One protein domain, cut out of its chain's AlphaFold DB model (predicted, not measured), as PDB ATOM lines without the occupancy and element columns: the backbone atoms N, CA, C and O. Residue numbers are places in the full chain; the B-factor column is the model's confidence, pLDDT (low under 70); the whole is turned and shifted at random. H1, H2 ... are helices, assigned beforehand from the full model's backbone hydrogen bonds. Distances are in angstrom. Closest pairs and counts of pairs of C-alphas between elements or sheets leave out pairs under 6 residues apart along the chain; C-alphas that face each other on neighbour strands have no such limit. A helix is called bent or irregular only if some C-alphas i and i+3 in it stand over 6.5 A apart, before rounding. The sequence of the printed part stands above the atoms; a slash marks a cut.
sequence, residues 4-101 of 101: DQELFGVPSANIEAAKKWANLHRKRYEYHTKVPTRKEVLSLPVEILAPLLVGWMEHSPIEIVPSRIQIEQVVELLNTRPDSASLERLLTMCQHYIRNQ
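Overview. This is residues 4 to 101 of the 101 residues of an uncharacterized protein of Duganella sp. FT135W (UniProt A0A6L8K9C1). A helical hairpin, H4 and H5, makes one side of the body; H3 packs beside H5, and the short H2 packs beside residues 74 to 78 of H4, with the lines of these four helices broadly aligned. H1 lies toward the other end of the longest axis, and the links of residues 26 to 37 and 59 to 67 pass between it and this body. The printed part has 98 residues with five named helices, H1 to H5 in chain order, and no named strand; its class is all helix. It is compact, with a radius of gyration of the C-alphas of 13.3 A, yet elongated, spanning 40 by 26 by 25 A.

Along the chain. H5, the longest helix, holds residues 84 to 100 and measures 23.1 A, ending at C-alpha 100 (130.409, 98.270, 151.385). It is irregular, with C-alphas 86 and 89 7.8 A apart, and has a kink of 41 degrees near residue 91. H4 holds residues 68 to 79, 16.6 A. H3 holds residues 46 to 58, 17.5 A, and H2 residues 38 to 43, 8.7 A. H1 holds residues 12 to 25, 20.1 A, from C-alpha 12 (108.014, 108.038, 141.764).

Arrangement. H5 and H4 touch as a hairpin, opposite ways at a shallow tilt of 12 degrees; their closest C-alphas, of Ile 98 and Arg 68, are 5.2 A apart. H5 touches H3 the same way at a shallow tilt of 2 degrees, closest at the C-alphas of Leu 90 and Ala 50, 6.4 A. H4 touches H2 with residues 74 to 78 alone, closest at the C-alphas of Leu 77 and Leu 42, 6.3 A. H2 and H3 are close but not clearly touching. H1 touches no helix. Every O i to N i+4 pair is within hydrogen-bond range in H1, H2 and H4; H3 has 8 of 9 and H5 10 of 13.

Size, cuts and confidence. The C-alphas farthest apart, of Lys 27 and Pro 82, are 41.0 A apart. The printed part has no cut, and the link from H1 to H2 is long. No printed residue is under 70 in pLDDT.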
ATOM      1  N   ASP A   4     112.149 112.261 138.164       74.06
ATOM      2  CA  ASP A   4     112.976 111.071 138.364       74.06
ATOM      3  C   ASP A   4     114.466 111.390 138.135       74.06
ATOM      4  O   ASP A   4     115.317 110.922 138.884       74.06
ATOM      5  N   GLN A   5     114.814 112.242 137.160       80.06
ATOM      6  CA  GLN A   5     116.212 112.635 136.925       80.06
ATOM      7  C   GLN A   5     116.763 113.481 138.083       80.06
ATOM      8  O   GLN A   5     117.928 113.320 138.474       80.06
ATOM      9  N   GLU A   6     115.916 114.341 138.656       91.44
ATOM     10  CA  GLU A   6     116.229 115.126 139.853       91.44
ATOM     11  C   GLU A   6     116.402 114.250 141.099       91.44
ATOM     12  O   GLU A   6     117.158 114.619 141.994       91.44
ATOM     13  N   LEU A   7     115.762 113.082 141.145       94.25
ATOM     14  CA  LEU A   7     115.811 112.115 142.245       94.25
ATOM     15  C   LEU A   7     116.752 110.940 141.941       94.25
ATOM     16  O   LEU A   7     116.499 109.807 142.343       94.25
ATOM     17  N   PHE A   8     117.839 111.199 141.208       94.25
ATOM     18  CA  PHE A   8     118.869 110.201 140.883       94.25
ATOM     19  C   PHE A   8     118.317 108.936 140.196       94.25
ATOM     20  O   PHE A   8     118.821 107.829 140.385       94.25
ATOM     21  N   GLY A   9     117.260 109.087 139.403       92.38
ATOM     22  CA  GLY A   9     116.588 108.002 138.696       92.38
ATOM     23  C   GLY A   9     115.683 107.136 139.571       92.38
ATOM     24  O   GLY A   9     115.236 106.099 139.090       92.38
ATOM     25  N   VAL A  10     115.418 107.508 140.831       93.44
ATOM     26  CA  VAL A  10     114.451 106.780 141.665       93.44
ATOM     27  C   VAL A  10     113.042 107.033 141.124       93.44
ATOM     28  O   VAL A  10     112.594 108.182 141.146       93.44
ATOM     29  N   PRO A  11     112.308 105.993 140.687       93.75
ATOM     30  CA  PRO A  11     110.963 106.176 140.166       93.75
ATOM     31  C   PRO A  11     110.009 106.675 141.250       93.75
ATOM     32  O   PRO A  11     110.006 106.166 142.376       93.75
ATOM     33  N   SER A  12     109.113 107.591 140.888       91.44
ATOM     34  CA  SER A  12     108.014 108.038 141.764       91.44
ATOM     35  C   SER A  12     107.231 106.883 142.416       91.44
ATOM     36  O   SER A  12     106.923 106.941 143.609       91.44
ATOM     37  N   ALA A  13     106.995 105.788 141.684       93.44
ATOM     38  CA  ALA A  13     106.329 104.587 142.197       93.44
ATOM     39  C   ALA A  13     107.067 103.942 143.388       93.44
ATOM     40  O   ALA A  13     106.424 103.501 144.343       93.44
ATOM     41  N   ASN A  14     108.405 103.932 143.380       95.12
ATOM     42  CA  ASN A  14     109.206 103.403 144.486       95.12
ATOM     43  C   ASN A  14     109.101 104.296 145.724       95.12
ATOM     44  O   ASN A  14     109.007 103.798 146.842       95.12
ATOM     45  N   ILE A  15     109.058 105.616 145.534       94.56
ATOM     46  CA  ILE A  15     108.900 106.581 146.630       94.56
ATOM     47  C   ILE A  15     107.525 106.421 147.283       94.56
ATOM     48  O   ILE A  15     107.402 106.443 148.511       94.56
ATOM     49  N   GLU A  16     106.475 106.230 146.485       94.94
ATOM     50  CA  GLU A  16     105.146 105.920 147.009       94.94
ATOM     51  C   GLU A  16     105.113 104.584 147.756       94.94
ATOM     52  O   GLU A  16     104.507 104.497 148.828       94.94
ATOM     53  N   ALA A  17     105.766 103.552 147.217       95.12
ATOM     54  CA  ALA A  17     105.865 102.246 147.856       95.12
ATOM     55  C   ALA A  17     106.605 102.331 149.200       95.12
ATOM     56  O   ALA A  17     106.075 101.858 150.204       95.12
ATOM     57  N   ALA A  18     107.735 103.041 149.259       94.94
ATOM     58  CA  ALA A  18     108.487 103.288 150.488       94.94
ATOM     59  C   ALA A  18     107.635 103.991 151.557       94.94
ATOM     60  O   ALA A  18     107.621 103.578 152.715       94.94
ATOM     61  N   LYS A  19     106.858 105.017 151.176       94.12
ATOM     62  CA  LYS A  19     105.934 105.708 152.098       94.12
ATOM     63  C   LYS A  19     104.842 104.778 152.623       94.12
ATOM     64  O   LYS A  19     104.551 104.785 153.820       94.12
ATOM     65  N   LYS A  20     104.233 103.973 151.745       94.06
ATOM     66  CA  LYS A  20     103.216 102.981 152.133       94.06
ATOM     67  C   LYS A  20     103.811 101.954 153.096       94.06
ATOM     68  O   LYS A  20     103.230 101.707 154.152       94.06
ATOM     69  N   TRP A  21     104.982 101.414 152.769       91.50
ATOM     70  CA  TRP A  21     105.674 100.417 153.577       91.50
ATOM     71  C   TRP A  21     106.067 100.967 154.953       91.50
ATOM     72  O   TRP A  21     105.759 100.346 155.972       91.50
ATOM     73  N   ALA A  22     106.647 102.167 155.006       91.50
ATOM     74  CA  ALA A  22     107.006 102.832 156.255       91.50
ATOM     75  C   ALA A  22     105.777 103.106 157.133       91.50
ATOM     76  O   ALA A  22     105.813 102.853 158.335       91.50
ATOM     77  N   ASN A  23     104.656 103.546 156.552       90.25
ATOM     78  CA  ASN A  23     103.424 103.777 157.309       90.25
ATOM     79  C   ASN A  23     102.870 102.483 157.933       90.25
ATOM     80  O   ASN A  23     102.400 102.498 159.072       90.25
ATOM     81  N   LEU A  24     102.970 101.351 157.227       90.00
ATOM     82  CA  LEU A  24     102.591 100.039 157.765       90.00
ATOM     83  C   LEU A  24     103.497  99.611 158.933       90.00
ATOM     84  O   LEU A  24     103.019  99.000 159.890       90.00
ATOM     85  N   HIS A  25     104.781  99.978 158.895       86.38
ATOM     86  CA  HIS A  25     105.789  99.565 159.879       86.38
ATOM     87  C   HIS A  25     106.126 100.628 160.940       86.38
ATOM     88  O   HIS A  25     106.931 100.363 161.834       86.38
ATOM     89  N   ARG A  26     105.443 101.781 160.928       83.62
ATOM     90  CA  ARG A  26     105.717 102.953 161.786       83.62
ATOM     91  C   ARG A  26     105.752 102.681 163.291       83.62
ATOM     92  O   ARG A  26     106.324 103.452 164.045       83.62
ATOM     93  N   LYS A  27     105.100 101.607 163.755       82.25
ATOM     94  CA  LYS A  27     105.082 101.227 165.180       82.25
ATOM     95  C   LYS A  27     106.409 100.628 165.659       82.25
ATOM     96  O   LYS A  27     106.607 100.534 166.863       82.25
ATOM     97  N   ARG A  28     107.259 100.157 164.742       77.62
ATOM     98  CA  ARG A  28     108.523  99.476 165.062       77.62
ATOM     99  C   ARG A  28     109.734 100.384 164.889       77.62
ATOM    100  O   ARG A  28     110.667 100.277 165.672       77.62
ATOM    101  N   TYR A  29     109.721 101.230 163.862       82.50
ATOM    102  CA  TYR A  29     110.851 102.078 163.501       82.50
ATOM    103  C   TYR A  29     110.389 103.255 162.634       82.50
ATOM    104  O   TYR A  29     109.428 103.122 161.868       82.50
ATOM    105  N   GLU A  30     111.074 104.391 162.745       86.75
ATOM    106  CA  GLU A  30     110.858 105.555 161.888       86.75
ATOM    107  C   GLU A  30     111.800 105.483 160.682       86.75
ATOM    108  O   GLU A  30     112.993 105.762 160.775       86.75
ATOM    109  N   TYR A  31     111.259 105.050 159.543       91.12
ATOM    110  CA  TYR A  31     112.021 104.906 158.305       91.12
ATOM    111  C   TYR A  31     112.169 106.234 157.569       91.12
ATOM    112  O   TYR A  31     111.234 107.034 157.491       91.12
ATOM    113  N   HIS A  32     113.325 106.425 156.940       94.88
ATOM    114  CA  HIS A  32     113.592 107.584 156.110       94.88
ATOM    115  C   HIS A  32     113.008 107.380 154.709       94.88
ATOM    116  O   HIS A  32     113.533 106.619 153.907       94.88
ATOM    117  N   THR A  33     111.901 108.054 154.385       94.69
ATOM    118  CA  THR A  33     111.196 107.862 153.100       94.69
ATOM    119  C   THR A  33     111.477 108.952 152.064       94.69
ATOM    120  O   THR A  33     110.737 109.074 151.085       94.69
ATOM    121  N   LYS A  34     112.461 109.823 152.310       94.69
ATOM    122  CA  LYS A  34     112.787 110.944 151.426       94.69
ATOM    123  C   LYS A  34     114.053 110.630 150.635       94.69
ATOM    124  O   LYS A  34     115.098 110.358 151.206       94.69
ATOM    125  N   VAL A  35     113.949 110.714 149.314       96.06
ATOM    126  CA  VAL A  35     115.106 110.723 148.415       96.06
ATOM    127  C   VAL A  35     115.529 112.185 148.236       96.06
ATOM    128  O   VAL A  35     114.657 113.020 147.975       96.06
ATOM    129  N   PRO A  36     116.813 112.536 148.411       96.75
ATOM    130  CA  PRO A  36     117.286 113.886 148.147       96.75
ATOM    131  C   PRO A  36     117.193 114.199 146.654       96.75
ATOM    132  O   PRO A  36     117.465 113.355 145.802       96.75
ATOM    133  N   THR A  37     116.869 115.444 146.332       96.81
ATOM    134  CA  THR A  37     117.004 115.952 144.963       96.81
ATOM    135  C   THR A  37     118.435 116.410 144.685       96.81
ATOM    136  O   THR A  37     119.156 116.833 145.594       96.81
ATOM    137  N   ARG A  38     118.846 116.426 143.414       96.56
ATOM    138  CA  ARG A  38     120.126 117.021 142.984       96.56
ATOM    139  C   ARG A  38     120.272 118.465 143.460       96.56
ATOM    140  O   ARG A  38     121.324 118.847 143.973       96.56
ATOM    141  N   LYS A  39     119.198 119.252 143.349       95.50
ATOM    142  CA  LYS A  39     119.152 120.631 143.846       95.50
ATOM    143  C   LYS A  39     119.412 120.709 145.349       95.50
ATOM    144  O   LYS A  39     120.175 121.569 145.783       95.50
ATOM    145  N   GLU A  40     118.805 119.834 146.145       96.88
ATOM    146  CA  GLU A  40     119.041 119.786 147.592       96.88
ATOM    147  C   GLU A  40     120.491 119.424 147.917       96.88
ATOM    148  O   GLU A  40     121.105 120.094 148.744       96.88
ATOM    149  N   VAL A  41     121.074 118.443 147.222       97.00
ATOM    150  CA  VAL A  41     122.490 118.077 147.395       97.00
ATOM    151  C   VAL A  41     123.416 119.260 147.102       97.00
ATOM    152  O   VAL A  41     124.389 119.461 147.822       97.00
ATOM    153  N   LEU A  42     123.100 120.077 146.097       95.88
ATOM    154  CA  LEU A  42     123.915 121.233 145.713       95.88
ATOM    155  C   LEU A  42     123.742 122.462 146.613       95.88
ATOM    156  O   LEU A  42     124.655 123.279 146.687       95.88
ATOM    157  N   SER A  43     122.583 122.633 147.253       94.75
ATOM    158  CA  SER A  43     122.213 123.915 147.878       94.75
ATOM    159  C   SER A  43     121.924 123.856 149.372       94.75
ATOM    160  O   SER A  43     121.986 124.896 150.028       94.75
ATOM    161  N   LEU A  44     121.609 122.685 149.935       96.69
ATOM    162  CA  LEU A  44     121.321 122.597 151.362       96.69
ATOM    163  C   LEU A  44     122.599 122.782 152.198       96.69
ATOM    164  O   LEU A  44     123.644 122.216 151.851       96.69
ATOM    165  N   PRO A  45     122.514 123.505 153.331       94.75
ATOM    166  CA  PRO A  45     123.562 123.518 154.348       94.75
ATOM    167  C   PRO A  45     123.910 122.101 154.814       94.75
ATOM    168  O   PRO A  45     123.039 121.224 154.854       94.75
ATOM    169  N   VAL A  46     125.174 121.870 155.176       93.00
ATOM    170  CA  VAL A  46     125.675 120.543 155.574       93.00
ATOM    171  C   VAL A  46     124.897 119.956 156.754       93.00
ATOM    172  O   VAL A  46     124.650 118.753 156.790       93.00
ATOM    173  N   GLU A  47     124.424 120.798 157.671       93.81
ATOM    174  CA  GLU A  47     123.671 120.411 158.866       93.81
ATOM    175  C   GLU A  47     122.304 119.804 158.525       93.81
ATOM    176  O   GLU A  47     121.776 118.994 159.282       93.81
ATOM    177  N   ILE A  48     121.739 120.180 157.374       95.56
ATOM    178  CA  ILE A  48     120.467 119.653 156.864       95.56
ATOM    179  C   ILE A  48     120.732 118.503 155.887       95.56
ATOM    180  O   ILE A  48     120.017 117.500 155.886       95.56
ATOM    181  N   LEU A  49     121.768 118.630 155.059       96.06
ATOM    182  CA  LEU A  49     122.083 117.651 154.027       96.06
ATOM    183  C   LEU A  49     122.619 116.336 154.601       96.06
ATOM    184  O   LEU A  49     122.255 115.267 154.116       96.06
ATOM    185  N   ALA A  50     123.458 116.398 155.636       94.75
ATOM    186  CA  ALA A  50     124.032 115.212 156.255       94.75
ATOM    187  C   ALA A  50     122.963 114.248 156.806       94.75
ATOM    188  O   ALA A  50     122.955 113.097 156.370       94.75
ATOM    189  N   PRO A  51     122.022 114.657 157.684       95.44
ATOM    190  CA  PRO A  51     120.991 113.737 158.174       95.44
ATOM    191  C   PRO A  51     120.059 113.236 157.061       95.44
ATOM    192  O   PRO A  51     119.580 112.107 157.140       95.44
ATOM    193  N   LEU A  52     119.830 114.032 156.010       96.75
ATOM    194  CA  LEU A  52     119.064 113.605 154.836       96.75
ATOM    195  C   LEU A  52     119.766 112.456 154.095       96.75
ATOM    196  O   LEU A  52     119.155 111.423 153.842       96.75
ATOM    197  N   LEU A  53     121.055 112.610 153.779       96.75
ATOM    198  CA  LEU A  53     121.820 111.581 153.071       96.75
ATOM    199  C   LEU A  53     122.061 110.336 153.924       96.75
ATOM    200  O   LEU A  53     121.927 109.227 153.418       96.75
ATOM    201  N   VAL A  54     122.377 110.501 155.209       95.25
ATOM    202  CA  VAL A  54     122.555 109.369 156.132       95.25
ATOM    203  C   VAL A  54     121.250 108.606 156.302       95.25
ATOM    204  O   VAL A  54     121.242 107.385 156.183       95.25
ATOM    205  N   GLY A  55     120.130 109.309 156.489       96.06
ATOM    206  CA  GLY A  55     118.815 108.679 156.545       96.06
ATOM    207  C   GLY A  55     118.510 107.889 155.275       96.06
ATOM    208  O   GLY A  55     118.083 106.739 155.358       96.06
ATOM    209  N   TRP A  56     118.796 108.464 154.105       97.00
ATOM    210  CA  TRP A  56     118.601 107.773 152.836       97.00
ATOM    211  C   TRP A  56     119.495 106.527 152.693       97.00
ATOM    212  O   TRP A  56     119.013 105.484 152.257       97.00
ATOM    213  N   MET A  57     120.763 106.588 153.104       96.19
ATOM    214  CA  MET A  57     121.699 105.459 153.013       96.19
ATOM    215  C   MET A  57     121.413 104.343 154.029       96.19
ATOM    216  O   MET A  57     121.468 103.169 153.678       96.19
ATOM    217  N   GLU A  58     121.103 104.678 155.282       93.81
ATOM    218  CA  GLU A  58     121.089 103.703 156.385       93.81
ATOM    219  C   GLU A  58     119.686 103.334 156.881       93.81
ATOM    220  O   GLU A  58     119.507 102.312 157.548       93.81
ATOM    221  N   HIS A  59     118.677 104.162 156.608       94.50
ATOM    222  CA  HIS A  59     117.352 104.053 157.237       94.50
ATOM    223  C   HIS A  59     116.196 104.026 156.236       94.50
ATOM    224  O   HIS A  59     115.028 104.135 156.625       94.50
ATOM    225  N   SER A  60     116.509 103.864 154.955       94.75
ATOM    226  CA  SER A  60     115.517 103.765 153.894       94.75
ATOM    227  C   SER A  60     114.787 102.425 153.878       94.75
ATOM    228  O   SER A  60     115.404 101.380 154.094       94.75
ATOM    229  N   PRO A  61     113.489 102.416 153.534       94.56
ATOM    230  CA  PRO A  61     112.825 101.219 153.034       94.56
ATOM    231  C   PRO A  61     113.536 100.677 151.789       94.56
ATOM    232  O   PRO A  61     114.078 101.452 150.996       94.56
ATOM    233  N   ILE A  62     113.497  99.354 151.600       93.44
ATOM    234  CA  ILE A  62     114.229  98.648 150.533       93.44
ATOM    235  C   ILE A  62     113.917  99.190 149.132       93.44
ATOM    236  O   ILE A  62     114.769  99.157 148.251       93.44
ATOM    237  N   GLU A  63     112.721  99.743 148.934       95.06
ATOM    238  CA  GLU A  63     112.259 100.302 147.665       95.06
ATOM    239  C   GLU A  63     113.073 101.519 147.207       95.06
ATOM    240  O   GLU A  63     113.116 101.806 146.008       95.06
ATOM    241  N   ILE A  64     113.695 102.244 148.144       96.81
ATOM    242  CA  ILE A  64     114.453 103.469 147.864       96.81
ATOM    243  C   ILE A  64     115.872 103.455 148.439       96.81
ATOM    244  O   ILE A  64     116.521 104.496 148.394       96.81
ATOM    245  N   VAL A  65     116.365 102.328 148.969       95.88
ATOM    246  CA  VAL A  65     117.778 102.215 149.374       95.88
ATOM    247  C   VAL A  65     118.653 102.591 148.172       95.88
ATOM    248  O   VAL A  65     118.479 102.013 147.094       95.88
ATOM    249  N   PRO A  66     119.571 103.562 148.312       97.00
ATOM    250  CA  PRO A  66     120.343 104.033 147.180       97.00
ATOM    251  C   PRO A  66     121.292 102.947 146.689       97.00
ATOM    252  O   PRO A  66     121.967 102.281 147.477       97.00
ATOM    253  N   SER A  67     121.382 102.807 145.373       96.50
ATOM    254  CA  SER A  67     122.438 102.032 144.729       96.50
ATOM    255  C   SER A  67     123.781 102.757 144.808       96.50
ATOM    256  O   SER A  67     123.851 103.984 144.924       96.50
ATOM    257  N   ARG A  68     124.860 101.995 144.637       96.50
ATOM    258  CA  ARG A  68     126.217 102.522 144.485       96.50
ATOM    259  C   ARG A  68     126.314 103.683 143.483       96.50
ATOM    260  O   ARG A  68     126.849 104.730 143.830       96.50
ATOM    261  N   ILE A  69     125.751 103.524 142.281       96.94
ATOM    262  CA  ILE A  69     125.812 104.538 141.208       96.94
ATOM    263  C   ILE A  69     125.130 105.843 141.642       96.94
ATOM    264  O   ILE A  69     125.599 106.934 141.329       96.94
ATOM    265  N   GLN A  70     124.028 105.757 142.388       97.50
ATOM    266  CA  GLN A  70     123.324 106.946 142.874       97.50
ATOM    267  C   GLN A  70     124.160 107.716 143.900       97.50
ATOM    268  O   GLN A  70     124.215 108.942 143.836       97.50
ATOM    269  N   ILE A  71     124.862 107.020 144.799       98.06
ATOM    270  CA  ILE A  71     125.761 107.678 145.758       98.06
ATOM    271  C   ILE A  71     127.022 108.220 145.077       98.06
ATOM    272  O   ILE A  71     127.485 109.295 145.450       98.06
ATOM    273  N   GLU A  72     127.542 107.563 144.036       97.75
ATOM    274  CA  GLU A  72     128.622 108.119 143.203       97.75
ATOM    275  C   GLU A  72     128.198 109.462 142.578       97.75
ATOM    276  O   GLU A  72     128.921 110.450 142.698       97.75
ATOM    277  N   GLN A  73     126.974 109.555 142.044       97.69
ATOM    278  CA  GLN A  73     126.428 110.819 141.529       97.69
ATOM    279  C   GLN A  73     126.241 111.887 142.620       97.69
ATOM    280  O   GLN A  73     126.432 113.074 142.359       97.69
ATOM    281  N   VAL A  74     125.870 111.502 143.848       97.44
ATOM    282  CA  VAL A  74     125.828 112.441 144.985       97.44
ATOM    283  C   VAL A  74     127.224 112.985 145.275       97.44
ATOM    284  O   VAL A  74     127.384 114.193 145.425       97.44
ATOM    285  N   VAL A  75     128.238 112.119 145.327       97.31
ATOM    286  CA  VAL A  75     129.633 112.513 145.569       97.31
ATOM    287  C   VAL A  75     130.131 113.472 144.489       97.31
ATOM    288  O   VAL A  75     130.757 114.478 144.819       97.31
ATOM    289  N   GLU A  76     129.832 113.205 143.218       96.88
ATOM    290  CA  GLU A  76     130.146 114.120 142.115       96.88
ATOM    291  C   GLU A  76     129.556 115.513 142.360       96.88
ATOM    292  O   GLU A  76     130.276 116.506 142.270       96.88
ATOM    293  N   LEU A  77     128.282 115.600 142.760       96.56
ATOM    294  CA  LEU A  77     127.645 116.883 143.065       96.56
ATOM    295  C   LEU A  77     128.278 117.571 144.279       96.56
ATOM    296  O   LEU A  77     128.585 118.761 144.206       96.56
ATOM    297  N   LEU A  78     128.521 116.847 145.374       96.38
ATOM    298  CA  LEU A  78     129.152 117.406 146.575       96.38
ATOM    299  C   LEU A  78     130.541 117.993 146.275       96.38
ATOM    300  O   LEU A  78     130.874 119.058 146.788       96.38
ATOM    301  N   ASN A  79     131.318 117.350 145.399       95.31
ATOM    302  CA  ASN A  79     132.644 117.829 144.996       95.31
ATOM    303  C   ASN A  79     132.610 119.118 144.162       95.31
ATOM    304  O   ASN A  79     133.609 119.831 144.111       95.31
ATOM    305  N   THR A  80     131.482 119.438 143.521       95.44
ATOM    306  CA  THR A  80     131.328 120.693 142.764       95.44
ATOM    307  C   THR A  80     130.939 121.885 143.635       95.44
ATOM    308  O   THR A  80     130.942 123.022 143.158       95.44
ATOM    309  N   ARG A  81     130.601 121.659 144.910       94.56
ATOM    310  CA  ARG A  81     130.199 122.735 145.813       94.56
ATOM    311  C   ARG A  81     131.400 123.581 146.258       94.56
ATOM    312  O   ARG A  81     132.475 123.037 146.518       94.56
ATOM    313  N   PRO A  82     131.221 124.904 146.428       91.94
ATOM    314  CA  PRO A  82     132.291 125.793 146.883       91.94
ATOM    315  C   PRO A  82     132.709 125.538 148.341       91.94
ATOM    316  O   PRO A  82     133.819 125.887 148.728       91.94
ATOM    317  N   ASP A  83     131.840 124.923 149.145       91.25
ATOM    318  CA  ASP A  83     132.070 124.569 150.548       91.25
ATOM    319  C   ASP A  83     132.552 123.117 150.736       91.25
ATOM    320  O   ASP A  83     132.481 122.588 151.845       91.25
ATOM    321  N   SER A  84     133.076 122.471 149.687       86.69
ATOM    322  CA  SER A  84     133.503 121.059 149.688       86.69
ATOM    323  C   SER A  84     134.445 120.672 150.832       86.69
ATOM    324  O   SER A  84     134.322 119.576 151.377       86.69
ATOM    325  N   ALA A  85     135.316 121.583 151.276       87.06
ATOM    326  CA  ALA A  85     136.188 121.359 152.432       87.06
ATOM    327  C   ALA A  85     135.405 121.072 153.729       87.06
ATOM    328  O   ALA A  85     135.828 120.260 154.545       87.06
ATOM    329  N   SER A  86     134.233 121.688 153.912       88.88
ATOM    330  CA  SER A  86     133.366 121.446 155.075       88.88
ATOM    331  C   SER A  86     132.571 120.135 154.984       88.88
ATOM    332  O   SER A  86     131.984 119.687 155.968       88.88
ATOM    333  N   LEU A  87     132.576 119.492 153.811       93.31
ATOM    334  CA  LEU A  87     131.820 118.277 153.510       93.31
ATOM    335  C   LEU A  87     132.658 116.998 153.636       93.31
ATOM    336  O   LEU A  87     132.138 115.915 153.379       93.31
ATOM    337  N   GLU A  88     133.926 117.084 154.049       92.88
ATOM    338  CA  GLU A  88     134.867 115.952 154.084       92.88
ATOM    339  C   GLU A  88     134.310 114.727 154.827       92.88
ATOM    340  O   GLU A  88     134.381 113.595 154.338       92.88
ATOM    341  N   ARG A  89     133.680 114.946 155.986       92.69
ATOM    342  CA  ARG A  89     133.057 113.863 156.760       92.69
ATOM    343  C   ARG A  89     131.912 113.198 155.997       92.69
ATOM    344  O   ARG A  89     131.816 111.974 155.990       92.69
ATOM    345  N   LEU A  90     131.061 113.991 155.350       94.38
ATOM    346  CA  LEU A  90     129.923 113.495 154.577       94.38
ATOM    347  C   LEU A  90     130.394 112.729 153.333       94.38
ATOM    348  O   LEU A  90     129.927 111.620 153.084       94.38
ATOM    349  N   LEU A  91     131.384 113.266 152.617       95.88
ATOM    350  CA  LEU A  91     132.046 112.599 151.495       95.88
ATOM    351  C   LEU A  91     132.643 111.252 151.920       95.88
ATOM    352  O   LEU A  91     132.453 110.250 151.235       95.88
ATOM    353  N   THR A  92     133.307 111.205 153.075       95.44
ATOM    354  CA  THR A  92     133.881 109.972 153.631       95.44
ATOM    355  C   THR A  92     132.799 108.926 153.901       95.44
ATOM    356  O   THR A  92     132.964 107.766 153.527       95.44
ATOM    357  N   MET A  93     131.661 109.326 154.477       95.00
ATOM    358  CA  MET A  93     130.526 108.419 154.698       95.00
ATOM    359  C   MET A  93     129.966 107.867 153.382       95.00
ATOM    360  O   MET A  93     129.797 106.655 153.258       95.00
ATOM    361  N   CYS A  94     129.757 108.719 152.374       96.31
ATOM    362  CA  CYS A  94     129.316 108.276 151.050       96.31
ATOM    363  C   CYS A  94     130.310 107.289 150.415       96.31
ATOM    364  O   CYS A  94     129.906 106.267 149.865       96.31
ATOM    365  N   GLN A  95     131.615 107.542 150.541       96.06
ATOM    366  CA  GLN A  95     132.659 106.644 150.039       96.06
ATOM    367  C   GLN A  95     132.677 105.294 150.766       96.06
ATOM    368  O   GLN A  95     132.881 104.258 150.136       96.06
ATOM    369  N   HIS A  96     132.447 105.277 152.081       95.94
ATOM    370  CA  HIS A  96     132.307 104.026 152.828       95.94
ATOM    371  C   HIS A  96     131.082 103.231 152.382       95.94
ATOM    372  O   HIS A  96     131.197 102.025 152.179       95.94
ATOM    373  N   TYR A  97     129.947 103.898 152.168       95.06
ATOM    374  CA  TYR A  97     128.743 103.256 151.647       95.06
ATOM    375  C   TYR A  97     128.992 102.612 150.274       95.06
ATOM    376  O   TYR A  97     128.714 101.431 150.091       95.06
ATOM    377  N   ILE A  98     129.612 103.347 149.341       95.44
ATOM    378  CA  ILE A  98     129.972 102.864 147.993       95.44
ATOM    379  C   ILE A  98     130.847 101.601 148.041       95.44
ATOM    380  O   ILE A  98     130.721 100.730 147.181       95.44
ATOM    381  N   ARG A  99     131.771 101.515 149.007       94.00
ATOM    382  CA  ARG A  99     132.707 100.387 149.150       94.00
ATOM    383  C   ARG A  99     132.088  99.149 149.799       94.00
ATOM    384  O   ARG A  99     132.628  98.067 149.604       94.00
ATOM    385  N   ASN A 100     131.030  99.328 150.586       88.81
ATOM    386  CA  ASN A 100     130.409  98.270 151.385       88.81
ATOM    387  C   ASN A 100     129.089  97.742 150.794       88.81
ATOM    388  O   ASN A 100     128.508  96.827 151.376       88.81
ATOM    389  N   GLN A 101     128.612  98.313 149.682       71.25
ATOM    390  CA  GLN A 101     127.573  97.716 148.833       71.25
ATOM    391  C   GLN A 101     128.160  96.687 147.871       71.25
ATOM    392  O   GLN A 101     127.479  95.661 147.660       71.25
TER     393      GLN A 101